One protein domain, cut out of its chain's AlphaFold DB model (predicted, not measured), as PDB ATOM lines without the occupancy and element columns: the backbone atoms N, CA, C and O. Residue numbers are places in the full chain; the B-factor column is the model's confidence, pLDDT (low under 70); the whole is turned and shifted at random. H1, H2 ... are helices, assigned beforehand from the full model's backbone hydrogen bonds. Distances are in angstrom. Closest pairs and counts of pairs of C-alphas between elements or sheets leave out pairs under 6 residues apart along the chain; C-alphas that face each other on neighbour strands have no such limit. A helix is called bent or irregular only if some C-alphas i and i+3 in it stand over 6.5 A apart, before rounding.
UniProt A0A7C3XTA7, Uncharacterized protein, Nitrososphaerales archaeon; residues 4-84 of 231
ATOM      1  N   LEU A   4     176.362 138.041 140.832       89.19
ATOM      2  CA  LEU A   4     175.571 139.121 141.411       89.19
ATOM      3  C   LEU A   4     175.639 140.425 140.597       89.19
ATOM      4  O   LEU A   4     174.608 141.034 140.329       89.19
ATOM      5  N   GLU A   5     176.834 140.826 140.168       90.12
ATOM      6  CA  GLU A   5     177.059 142.047 139.385       90.12
ATOM      7  C   GLU A   5     176.342 141.984 138.031       90.12
ATOM      8  O   GLU A   5     175.630 142.912 137.651       90.12
ATOM      9  N   GLY A   6     176.426 140.836 137.349       91.81
ATOM     10  CA  GLY A   6     175.704 140.614 136.094       91.81
ATOM     11  C   GLY A   6     174.180 140.683 136.261       91.81
ATOM     12  O   GLY A   6     173.492 141.250 135.411       91.81
ATOM     13  N   LYS A   7     173.642 140.161 137.373       92.88
ATOM     14  CA  LYS A   7     172.208 140.260 137.697       92.88
ATOM     15  C   LYS A   7     171.784 141.702 137.966       92.88
ATOM     16  O   LYS A   7     170.783 142.137 137.404       92.88
ATOM     17  N   LEU A   8     172.551 142.444 138.766       92.81
ATOM     18  CA  LEU A   8     172.294 143.855 139.073       92.81
ATOM     19  C   LEU A   8     172.240 144.708 137.806       92.81
ATOM     20  O   LEU A   8     171.266 145.430 137.598       92.81
ATOM     21  N   ILE A   9     173.237 144.569 136.929       92.88
ATOM     22  CA  ILE A   9     173.298 145.304 135.660       92.88
ATOM     23  C   ILE A   9     172.079 144.979 134.788       92.88
ATOM     24  O   ILE A   9     171.459 145.880 134.227       92.88
ATOM     25  N   ASN A  10     171.688 143.705 134.698       92.50
ATOM     26  CA  ASN A  10     170.513 143.316 133.918       92.50
ATOM     27  C   ASN A  10     169.206 143.880 134.489       92.50
ATOM     28  O   ASN A  10     168.368 144.355 133.724       92.50
ATOM     29  N   THR A  11     169.023 143.843 135.809       90.12
ATOM     30  CA  THR A  11     167.836 144.411 136.463       90.12
ATOM     31  C   THR A  11     167.781 145.925 136.275       90.12
ATOM     32  O   THR A  11     166.742 146.450 135.878       90.12
ATOM     33  N   PHE A  12     168.907 146.618 136.461       91.62
ATOM     34  CA  PHE A  12     169.003 148.057 136.231       91.62
ATOM     35  C   PHE A  12     168.684 148.421 134.777       91.62
ATOM     36  O   PHE A  12     167.884 149.316 134.533       91.62
ATOM     37  N   ASN A  13     169.221 147.681 133.802       92.62
ATOM     38  CA  ASN A  13     168.936 147.911 132.385       92.62
ATOM     39  C   ASN A  13     167.457 147.708 132.032       92.62
ATOM     40  O   ASN A  13     166.932 148.426 131.182       92.62
ATOM     41  N   LYS A  14     166.778 146.740 132.660       88.44
ATOM     42  CA  LYS A  14     165.330 146.547 132.487       88.44
ATOM     43  C   LYS A  14     164.538 147.717 133.064       88.44
ATOM     44  O   LYS A  14     163.647 148.220 132.391       88.44
ATOM     45  N   LEU A  15     164.896 148.169 134.267       87.81
ATOM     46  CA  LEU A  15     164.256 149.307 134.925       87.81
ATOM     47  C   LEU A  15     164.484 150.609 134.147       87.81
ATOM     48  O   LEU A  15     163.550 151.366 133.928       87.81
ATOM     49  N   TYR A  16     165.701 150.833 133.654       90.75
ATOM     50  CA  TYR A  16     166.056 152.007 132.857       90.75
ATOM     51  C   TYR A  16     165.282 152.088 131.533       90.75
ATOM     52  O   TYR A  16     164.891 153.169 131.106       90.75
ATOM     53  N   LYS A  17     165.039 150.945 130.880       91.88
ATOM     54  CA  LYS A  17     164.291 150.877 129.613       91.88
ATOM     55  C   LYS A  17     162.773 150.926 129.795       91.88
ATOM     56  O   LYS A  17     162.045 150.918 128.805       91.88
ATOM     57  N   ARG A  18     162.280 150.917 131.036       90.31
ATOM     58  CA  ARG A  18     160.850 150.928 131.330       90.31
ATOM     59  C   ARG A  18     160.263 152.303 131.015       90.31
ATOM     60  O   ARG A  18     160.590 153.286 131.669       90.31
ATOM     61  N   GLU A  19     159.352 152.365 130.046       91.81
ATOM     62  CA  GLU A  19     158.580 153.584 129.785       91.81
ATOM     63  C   GLU A  19     157.636 153.893 130.957       91.81
ATOM     64  O   GLU A  19     156.882 153.018 131.400       91.81
ATOM     65  N   ILE A  20     157.683 155.139 131.438       90.69
ATOM     66  CA  ILE A  20     156.841 155.664 132.519       90.69
ATOM     67  C   ILE A  20     155.674 156.423 131.894       90.69
ATOM     68  O   ILE A  20     155.885 157.361 131.123       90.69
ATOM     69  N   TYR A  21     154.446 156.046 132.244       93.50
ATOM     70  CA  TYR A  21     153.243 156.655 131.684       93.50
ATOM     71  C   TYR A  21     152.514 157.517 132.720       93.50
ATOM     72  O   TYR A  21     152.922 157.642 133.876       93.50
ATOM     73  N   SER A  22     151.422 158.153 132.290       95.69
ATOM     74  CA  SER A  22     150.536 158.879 133.196       95.69
ATOM     75  C   SER A  22     149.958 157.946 134.262       95.69
ATOM     76  O   SER A  22     149.798 156.748 134.042       95.69
ATOM     77  N   VAL A  23     149.562 158.516 135.401       95.25
ATOM     78  CA  VAL A  23     148.921 157.766 136.493       95.25
ATOM     79  C   VAL A  23     147.686 156.992 136.006       95.25
ATOM     80  O   VAL A  23     147.492 155.851 136.410       95.25
ATOM     81  N   PHE A  24     146.915 157.565 135.076       96.69
ATOM     82  CA  PHE A  24     145.766 156.902 134.451       96.69
ATOM     83  C   PHE A  24     146.164 155.624 133.699       96.69
ATOM     84  O   PHE A  24     145.499 154.602 133.829       96.69
ATOM     85  N   ASN A  25     147.279 155.651 132.963       96.06
ATOM     86  CA  ASN A  25     147.775 154.495 132.211       96.06
ATOM     87  C   ASN A  25     148.509 153.478 133.094       96.06
ATOM     88  O   ASN A  25     148.533 152.296 132.767       96.06
ATOM     89  N   GLU A  26     149.146 153.927 134.178       96.06
ATOM     90  CA  GLU A  26     149.809 153.036 135.137       96.06
ATOM     91  C   GLU A  26     148.798 152.217 135.954       96.06
ATOM     92  O   GLU A  26     149.011 151.027 136.185       96.06
ATOM     93  N   ILE A  27     147.686 152.849 136.346       96.19
ATOM     94  CA  ILE A  27     146.578 152.218 137.080       96.19
ATOM     95  C   ILE A  27     145.586 151.524 136.127       96.19
ATOM     96  O   ILE A  27     144.940 150.555 136.513       96.19
ATOM     97  N   GLY A  28     145.469 151.996 134.883       95.56
ATOM     98  CA  GLY A  28     144.560 151.444 133.874       95.56
ATOM     99  C   GLY A  28     143.113 151.942 133.986       95.56
ATOM    100  O   GLY A  28     142.191 151.204 133.642       95.56
ATOM    101  N   ALA A  29     142.897 153.168 134.475       95.69
ATOM    102  CA  ALA A  29     141.566 153.746 134.696       95.69
ATOM    103  C   ALA A  29     141.549 155.271 134.487       95.69
ATOM    104  O   ALA A  29     142.526 155.948 134.809       95.69
ATOM    105  N   ASN A  30     140.431 155.822 133.989       92.38
ATOM    106  CA  ASN A  30     140.229 157.275 133.807       92.38
ATOM    107  C   ASN A  30     139.196 157.885 134.784       92.38
ATOM    108  O   ASN A  30     138.959 159.104 134.795       92.38
ATOM    109  N   SER A  31     138.570 157.050 135.605       93.31
ATOM    110  CA  SER A  31     137.668 157.404 136.703       93.31
ATOM    111  C   SER A  31     137.881 156.431 137.863       93.31
ATOM    112  O   SER A  31     138.388 155.329 137.655       93.31
ATOM    113  N   SER A  32     137.512 156.830 139.080       93.56
ATOM    114  CA  SER A  32     137.583 155.955 140.255       93.56
ATOM    115  C   SER A  32     136.724 154.696 140.114       93.56
ATOM    116  O   SER A  32     137.148 153.624 140.540       93.56
ATOM    117  N   ASP A  33     135.577 154.782 139.441       92.88
ATOM    118  CA  ASP A  33     134.678 153.639 139.226       92.88
ATOM    119  C   ASP A  33     135.278 152.539 138.328       92.88
ATOM    120  O   ASP A  33     134.870 151.382 138.391       92.88
ATOM    121  N   GLU A  34     136.251 152.881 137.481       93.75
ATOM    122  CA  GLU A  34     136.883 151.946 136.539       93.75
ATOM    123  C   GLU A  34     138.096 151.203 137.123       93.75
ATOM    124  O   GLU A  34     138.607 150.268 136.486       93.75
ATOM    125  N   VAL A  35     138.576 151.637 138.296       95.50
ATOM    126  CA  VAL A  35     139.795 151.135 138.938       95.50
ATOM    127  C   VAL A  35     139.612 149.685 139.362       95.50
ATOM    128  O   VAL A  35     138.659 149.337 140.054       95.50
ATOM    129  N   SER A  36     140.577 148.846 138.986       95.56
ATOM    130  CA  SER A  36     140.644 147.456 139.421       95.56
ATOM    131  C   SER A  36     142.095 146.995 139.525       95.56
ATOM    132  O   SER A  36     142.940 147.416 138.732       95.56
ATOM    133  N   LEU A  37     142.396 146.132 140.499       93.88
ATOM    134  CA  LEU A  37     143.770 145.710 140.796       93.88
ATOM    135  C   LEU A  37     144.412 144.900 139.657       93.88
ATOM    136  O   LEU A  37     145.633 144.914 139.535       93.88
ATOM    137  N   ASP A  38     143.615 144.224 138.825       94.62
ATOM    138  CA  ASP A  38     144.073 143.461 137.652       94.62
ATOM    139  C   ASP A  38     144.501 144.350 136.477       94.62
ATOM    140  O   ASP A  38     145.289 143.917 135.635       94.62
ATOM    141  N   LYS A  39     144.014 145.595 136.426       95.25
ATOM    142  CA  LYS A  39     144.354 146.559 135.370       95.25
ATOM    143  C   LYS A  39     145.634 147.336 135.666       95.25
ATOM    144  O   LYS A  39     146.236 147.888 134.742       95.25
ATOM    145  N   VAL A  40     146.056 147.373 136.933       96.25
ATOM    146  CA  VAL A  40     147.313 148.006 137.338       96.25
ATOM    147  C   VAL A  40     148.465 147.240 136.708       96.25
ATOM    148  O   VAL A  40     148.516 146.009 136.756       96.25
ATOM    149  N   LYS A  41     149.423 147.964 136.133       95.12
ATOM    150  CA  LYS A  41     150.585 147.327 135.517       95.12
ATOM    151  C   LYS A  41     151.302 146.390 136.492       95.12
ATOM    152  O   LYS A  41     151.500 146.751 137.652       95.12
ATOM    153  N   PRO A  42     151.734 145.208 136.027       93.62
ATOM    154  CA  PRO A  42     152.167 144.130 136.911       93.62
ATOM    155  C   PRO A  42     153.392 144.500 137.749       93.62
ATOM    156  O   PRO A  42     153.424 144.230 138.944       93.62
ATOM    157  N   ASP A  43     154.368 145.178 137.149       91.56
ATOM    158  CA  ASP A  43     155.576 145.641 137.830       91.56
ATOM    159  C   ASP A  43     155.282 146.736 138.865       91.56
ATOM    160  O   ASP A  43     155.854 146.751 139.954       91.56
ATOM    161  N   ARG A  44     154.333 147.627 138.560       93.81
ATOM    162  CA  ARG A  44     153.852 148.626 139.514       93.81
ATOM    163  C   ARG A  44     153.100 147.974 140.673       93.81
ATOM    164  O   ARG A  44     153.340 148.325 141.823       93.81
ATOM    165  N   ARG A  45     152.217 147.018 140.377       95.50
ATOM    166  CA  ARG A  45     151.442 146.277 141.380       95.50
ATOM    167  C   ARG A  45     152.355 145.495 142.319       95.50
ATOM    168  O   ARG A  45     152.082 145.464 143.512       95.50
ATOM    169  N   GLU A  46     153.422 144.892 141.800       93.88
ATOM    170  CA  GLU A  46     154.432 144.195 142.603       93.88
ATOM    171  C   GLU A  46     155.092 145.146 143.610       93.88
ATOM    172  O   GLU A  46     155.097 144.863 144.807       93.88
ATOM    173  N   LEU A  47     155.549 146.318 143.155       93.56
ATOM    174  CA  LEU A  47     156.103 147.343 144.040       93.56
ATOM    175  C   LEU A  47     155.074 147.828 145.070       93.56
ATOM    176  O   LEU A  47     155.370 147.899 146.261       93.56
ATOM    177  N   ASP A  48     153.863 148.153 144.626       95.75
ATOM    178  CA  ASP A  48     152.822 148.684 145.502       95.75
ATOM    179  C   ASP A  48     152.360 147.645 146.535       95.75
ATOM    180  O   ASP A  48     152.025 148.030 147.647       95.75
ATOM    181  N   LYS A  49     152.394 146.338 146.240       96.31
ATOM    182  CA  LYS A  49     152.125 145.287 147.240       96.31
ATOM    183  C   LYS A  49     153.154 145.287 148.366       96.31
ATOM    184  O   LYS A  49     152.771 145.153 149.524       96.31
ATOM    185  N   ILE A  50     154.429 145.492 148.043       96.88
ATOM    186  CA  ILE A  50     155.495 145.593 149.048       96.88
ATOM    187  C   ILE A  50     155.297 146.867 149.877       96.88
ATOM    188  O   ILE A  50     155.256 146.822 151.103       96.88
ATOM    189  N   ILE A  51     155.122 148.017 149.221       96.69
ATOM    190  CA  ILE A  51     155.005 149.300 149.924       96.69
ATOM    191  C   ILE A  51     153.697 149.389 150.721       96.69
ATOM    192  O   ILE A  51     153.715 149.674 151.914       96.69
ATOM    193  N   MET A  52     152.553 149.170 150.081       97.19
ATOM    194  CA  MET A  52     151.240 149.338 150.703       97.19
ATOM    195  C   MET A  52     150.878 148.149 151.590       97.19
ATOM    196  O   MET A  52     150.369 148.354 152.683       97.19
ATOM    197  N   GLY A  53     151.149 146.924 151.143       95.88
ATOM    198  CA  GLY A  53     150.804 145.709 151.879       95.88
ATOM    199  C   GLY A  53     151.812 145.375 152.971       95.88
ATOM    200  O   GLY A  53     151.467 145.383 154.145       95.88
ATOM    201  N   GLU A  54     153.061 145.090 152.604       95.38
ATOM    202  CA  GLU A  54     154.054 144.575 153.561       95.38
ATOM    203  C   GLU A  54     154.561 145.644 154.537       95.38
ATOM    204  O   GLU A  54     154.712 145.370 155.725       95.38
ATOM    205  N   ILE A  55     154.824 146.863 154.051       97.00
ATOM    206  CA  ILE A  55     155.391 147.941 154.876       97.00
ATOM    207  C   ILE A  55     154.297 148.720 155.612       97.00
ATOM    208  O   ILE A  55     154.445 149.004 156.801       97.00
ATOM    209  N   LEU A  56     153.222 149.100 154.916       96.56
ATOM    210  CA  LEU A  56     152.150 149.925 155.488       96.56
ATOM    211  C   LEU A  56     150.978 149.113 156.062       96.56
ATOM    212  O   LEU A  56     150.161 149.685 156.779       96.56
ATOM    213  N   GLY A  57     150.902 147.805 155.795       96.62
ATOM    214  CA  GLY A  57     149.876 146.925 156.363       96.62
ATOM    215  C   GLY A  57     148.485 147.059 155.739       96.62
ATOM    216  O   GLY A  57     147.512 146.654 156.367       96.62
ATOM    217  N   LEU A  58     148.369 147.631 154.536       97.38
ATOM    218  CA  LEU A  58     147.090 147.836 153.854       97.38
ATOM    219  C   LEU A  58     146.596 146.542 153.199       97.38
ATOM    220  O   LEU A  58     147.330 145.868 152.471       97.38
ATOM    221  N   THR A  59     145.319 146.240 153.391       97.75
ATOM    222  CA  THR A  59     144.603 145.154 152.707       97.75
ATOM    223  C   THR A  59     144.424 145.442 151.212       97.75
ATOM    224  O   THR A  59     144.606 146.571 150.754       97.75
ATOM    225  N   GLU A  60     144.071 144.433 150.408       95.81
ATOM    226  CA  GLU A  60     143.841 144.643 148.968       95.81
ATOM    227  C   GLU A  60     142.686 145.620 148.690       95.81
ATOM    228  O   GLU A  60     142.792 146.433 147.770       95.81
ATOM    229  N   ASP A  61     141.646 145.610 149.526       96.44
ATOM    230  CA  ASP A  61     140.522 146.547 149.433       96.44
ATOM    231  C   ASP A  61     140.967 147.984 149.738       96.44
ATOM    232  O   ASP A  61     140.653 148.911 148.994       96.44
ATOM    233  N   GLU A  62     141.777 148.184 150.779       97.31
ATOM    234  CA  GLU A  62     142.332 149.506 151.096       97.31
ATOM    235  C   GLU A  62     143.280 150.004 150.000       97.31
ATOM    236  O   GLU A  62     143.280 151.186 149.661       97.31
ATOM    237  N   GLN A  63     144.062 149.109 149.394       97.31
ATOM    238  CA  GLN A  63     144.913 149.446 148.253       97.31
ATOM    239  C   GLN A  63     144.084 149.878 147.037       97.31
ATOM    240  O   GLN A  63     144.455 150.828 146.343       97.31
ATOM    241  N   LEU A  64     142.948 149.220 146.789       97.19
ATOM    242  CA  LEU A  64     142.014 149.623 145.743       97.19
ATOM    243  C   LEU A  64     141.477 151.041 145.996       97.19
ATOM    244  O   LEU A  64     141.476 151.866 145.080       97.19
ATOM    245  N   GLU A  65     141.092 151.353 147.233       97.56
ATOM    246  CA  GLU A  65     140.633 152.692 147.617       97.56
ATOM    247  C   GLU A  65     141.730 153.758 147.477       97.56
ATOM    248  O   GLU A  65     141.457 154.872 147.024       97.56
ATOM    249  N   VAL A  66     142.994 153.416 147.756       97.31
ATOM    250  CA  VAL A  66     144.133 154.311 147.489       97.31
ATOM    251  C   VAL A  66     144.225 154.645 145.999       97.31
ATOM    252  O   VAL A  66     144.363 155.819 145.644       97.31
ATOM    253  N   TYR A  67     144.114 153.656 145.108       97.62
ATOM    254  CA  TYR A  67     144.148 153.913 143.667       97.62
ATOM    255  C   TYR A  67     142.983 154.799 143.208       97.62
ATOM    256  O   TYR A  67     143.212 155.749 142.453       97.62
ATOM    257  N   LYS A  68     141.760 154.551 143.696       97.50
ATOM    258  CA  LYS A  68     140.588 155.396 143.407       97.50
ATOM    259  C   LYS A  68     140.812 156.842 143.843       97.50
ATOM    260  O   LYS A  68     140.660 157.758 143.035       97.50
ATOM    261  N   ALA A  69     141.267 157.041 145.080       97.69
ATOM    262  CA  ALA A  69     141.540 158.364 145.629       97.69
ATOM    263  C   ALA A  69     142.616 159.118 144.829       97.69
ATOM    264  O   ALA A  69     142.496 160.323 144.597       97.69
ATOM    265  N   VAL A  70     143.661 158.421 144.368       97.00
ATOM    266  CA  VAL A  70     144.712 159.010 143.526       97.00
ATOM    267  C   VAL A  70     144.154 159.450 142.170       97.00
ATOM    268  O   VAL A  70     144.447 160.566 141.733       97.00
ATOM    269  N   ILE A  71     143.344 158.613 141.513       97.06
ATOM    270  CA  ILE A  71     142.720 158.943 140.222       97.06
ATOM    271  C   ILE A  71     141.833 160.183 140.352       97.06
ATOM    272  O   ILE A  71     141.995 161.131 139.577       97.06
ATOM    273  N   ASP A  72     140.973 160.233 141.366       96.62
ATOM    274  CA  ASP A  72     140.080 161.371 141.600       96.62
ATOM    275  C   ASP A  72     140.844 162.651 141.946       96.62
ATOM    276  O   ASP A  72     140.535 163.740 141.446       96.62
ATOM    277  N   LEU A  73     141.909 162.542 142.745       96.88
ATOM    278  CA  LEU A  73     142.759 163.681 143.077       96.88
ATOM    279  C   LEU A  73     143.455 164.254 141.837       96.88
ATOM    280  O   LEU A  73     143.508 165.472 141.655       96.88
ATOM    281  N   VAL A  74     144.009 163.398 140.978       95.88
ATOM    282  CA  VAL A  74     144.692 163.851 139.760       95.88
ATOM    283  C   VAL A  74     143.681 164.438 138.776       95.88
ATOM    284  O   VAL A  74     143.912 165.525 138.237       95.88
ATOM    285  N   LYS A  75     142.536 163.779 138.585       94.19
ATOM    286  CA  LYS A  75     141.474 164.237 137.688       94.19
ATOM    287  C   LYS A  75     140.904 165.585 138.118       94.19
ATOM    288  O   LYS A  75     140.894 166.513 137.312       94.19
ATOM    289  N   SER A  76     140.552 165.741 139.393       93.44
ATOM    290  CA  SER A  76     140.043 167.008 139.937       93.44
ATOM    291  C   SER A  76     141.044 168.155 139.781       93.44
ATOM    292  O   SER A  76     140.656 169.276 139.450       93.44
ATOM    293  N   ARG A  77     142.350 167.900 139.945       91.88
ATOM    294  CA  ARG A  77     143.396 168.908 139.698       91.88
ATOM    295  C   ARG A  77     143.485 169.301 138.225       91.88
ATOM    296  O   ARG A  77     143.616 170.489 137.935       91.88
ATOM    297  N   ILE A  78     143.391 168.341 137.305       90.25
ATOM    298  CA  ILE A  78     143.396 168.605 135.857       90.25
ATOM    299  C   ILE A  78     142.143 169.382 135.447       90.25
ATOM    300  O   ILE A  78     142.239 170.366 134.716       90.25
ATOM    301  N   GLU A  79     140.970 168.978 135.925       90.06
ATOM    302  CA  GLU A  79     139.709 169.666 135.650       90.06
ATOM    303  C   GLU A  79     139.700 171.072 136.238       90.06
ATOM    304  O   GLU A  79     139.313 172.011 135.549       90.06
ATOM    305  N   LYS A  80     140.228 171.258 137.452       87.31
ATOM    306  CA  LYS A  80     140.422 172.585 138.042       87.31
ATOM    307  C   LYS A  80     141.385 173.437 137.220       87.31
ATOM    308  O   LYS A  80     141.128 174.614 137.012       87.31
ATOM    309  N   ALA A  81     142.474 172.863 136.714       80.06
ATOM    310  CA  ALA A  81     143.393 173.575 135.829       80.06
ATOM    311  C   ALA A  81     142.726 173.994 134.506       80.06
ATOM    312  O   ALA A  81     143.021 175.072 133.997       80.06
ATOM    313  N   LYS A  82     141.803 173.178 133.978       81.06
ATOM    314  CA  LYS A  82     140.985 173.512 132.799       81.06
ATOM    315  C   LYS A  82     139.895 174.545 133.108       81.06
ATOM    316  O   LYS A  82     139.588 175.361 132.246       81.06
ATOM    317  N   SER A  83     139.306 174.496 134.304       72.06
ATOM    318  CA  SER A  83     138.190 175.354 134.720       72.06
ATOM    319  C   SER A  83     138.628 176.693 135.296       72.06
ATOM    320  O   SER A  83     137.811 177.608 135.374       72.06
ATOM    321  N   ILE A  84     139.906 176.849 135.654       64.38
ATOM    322  CA  ILE A  84     140.505 178.167 135.823       64.38
ATOM    323  C   ILE A  84     140.439 178.833 134.443       64.38
ATOM    324  O   ILE A  84     141.184 178.424 133.548       64.38
TER     325      ILE A  84
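Overview. This is residues 4 to 84 of the 231 residues of an uncharacterized protein of Nitrososphaerales archaeon (UniProt A0A7C3XTA7). H4, the longest helix, and H3 meet near their ends as a V; H2 and the long link of residues 28 to 41 lie across its open side. Residues 4 to 14 of H1 stick out as an arm, and residues 76 to 84 stick out where H4 runs on past the body. The printed part has 81 residues, with four named helices in the order H1, H2, H3, H4 and no named strand; the class is all helix. It is loose, with a radius of gyration of the C-alphas of 15.4 A, and elongated, spanning 51 by 29 by 19 A.

Arrangement. Start from H4, residues 60 to 83. Its residues 60 to 63 only just touch residues 52 to 53 of H3, residues 42 to 55, with 3 pairs of C-alphas within 8 A; the closest, Met 52 and Gln 63, are 6.8 A apart. These two helices run opposite ways at a steep tilt of 66 degrees. Further along H4, residues 67 to 71 only just touch H2, residues 23 to 27, also with 3 pairs; the closest C-alphas, of Phe 24 and Ile 71, are 6.8 A apart. H2 and H3 are close but not clearly touching, at 7.4 A between the C-alphas of Glu 26 and Arg 44. H1, residues 4 to 16, is apart from H2, H3 and H4. Every O i to N i+4 pair is within hydrogen-bond range in H1, H2 and H4, and 9 of 10 in H3.

Along the chain. Find C-alpha 60 at (143.841, 144.643, 148.968); from there H4 runs 34.3 A to C-alpha 83 at (138.190, 175.354, 134.720). H3 measures 18.6 A; it is neither bent nor irregular, but only just: C-alphas 52 and 55 are 6.0 A apart. H1 begins at C-alpha 4, (175.571, 139.121, 141.411), and measures 18.2 A, while H2 measures 6.1 A.

Size, cuts and confidence. The C-alphas of Leu 4 and Ile 84, the two farthest apart, are 52.8 A from each other. Look between H2 and H3 for the long link; H1 to H2 is short and H3 to H4 tight. The printed part has no cut. Its mean pLDDT is 93.4, and residue 84 alone is under 70.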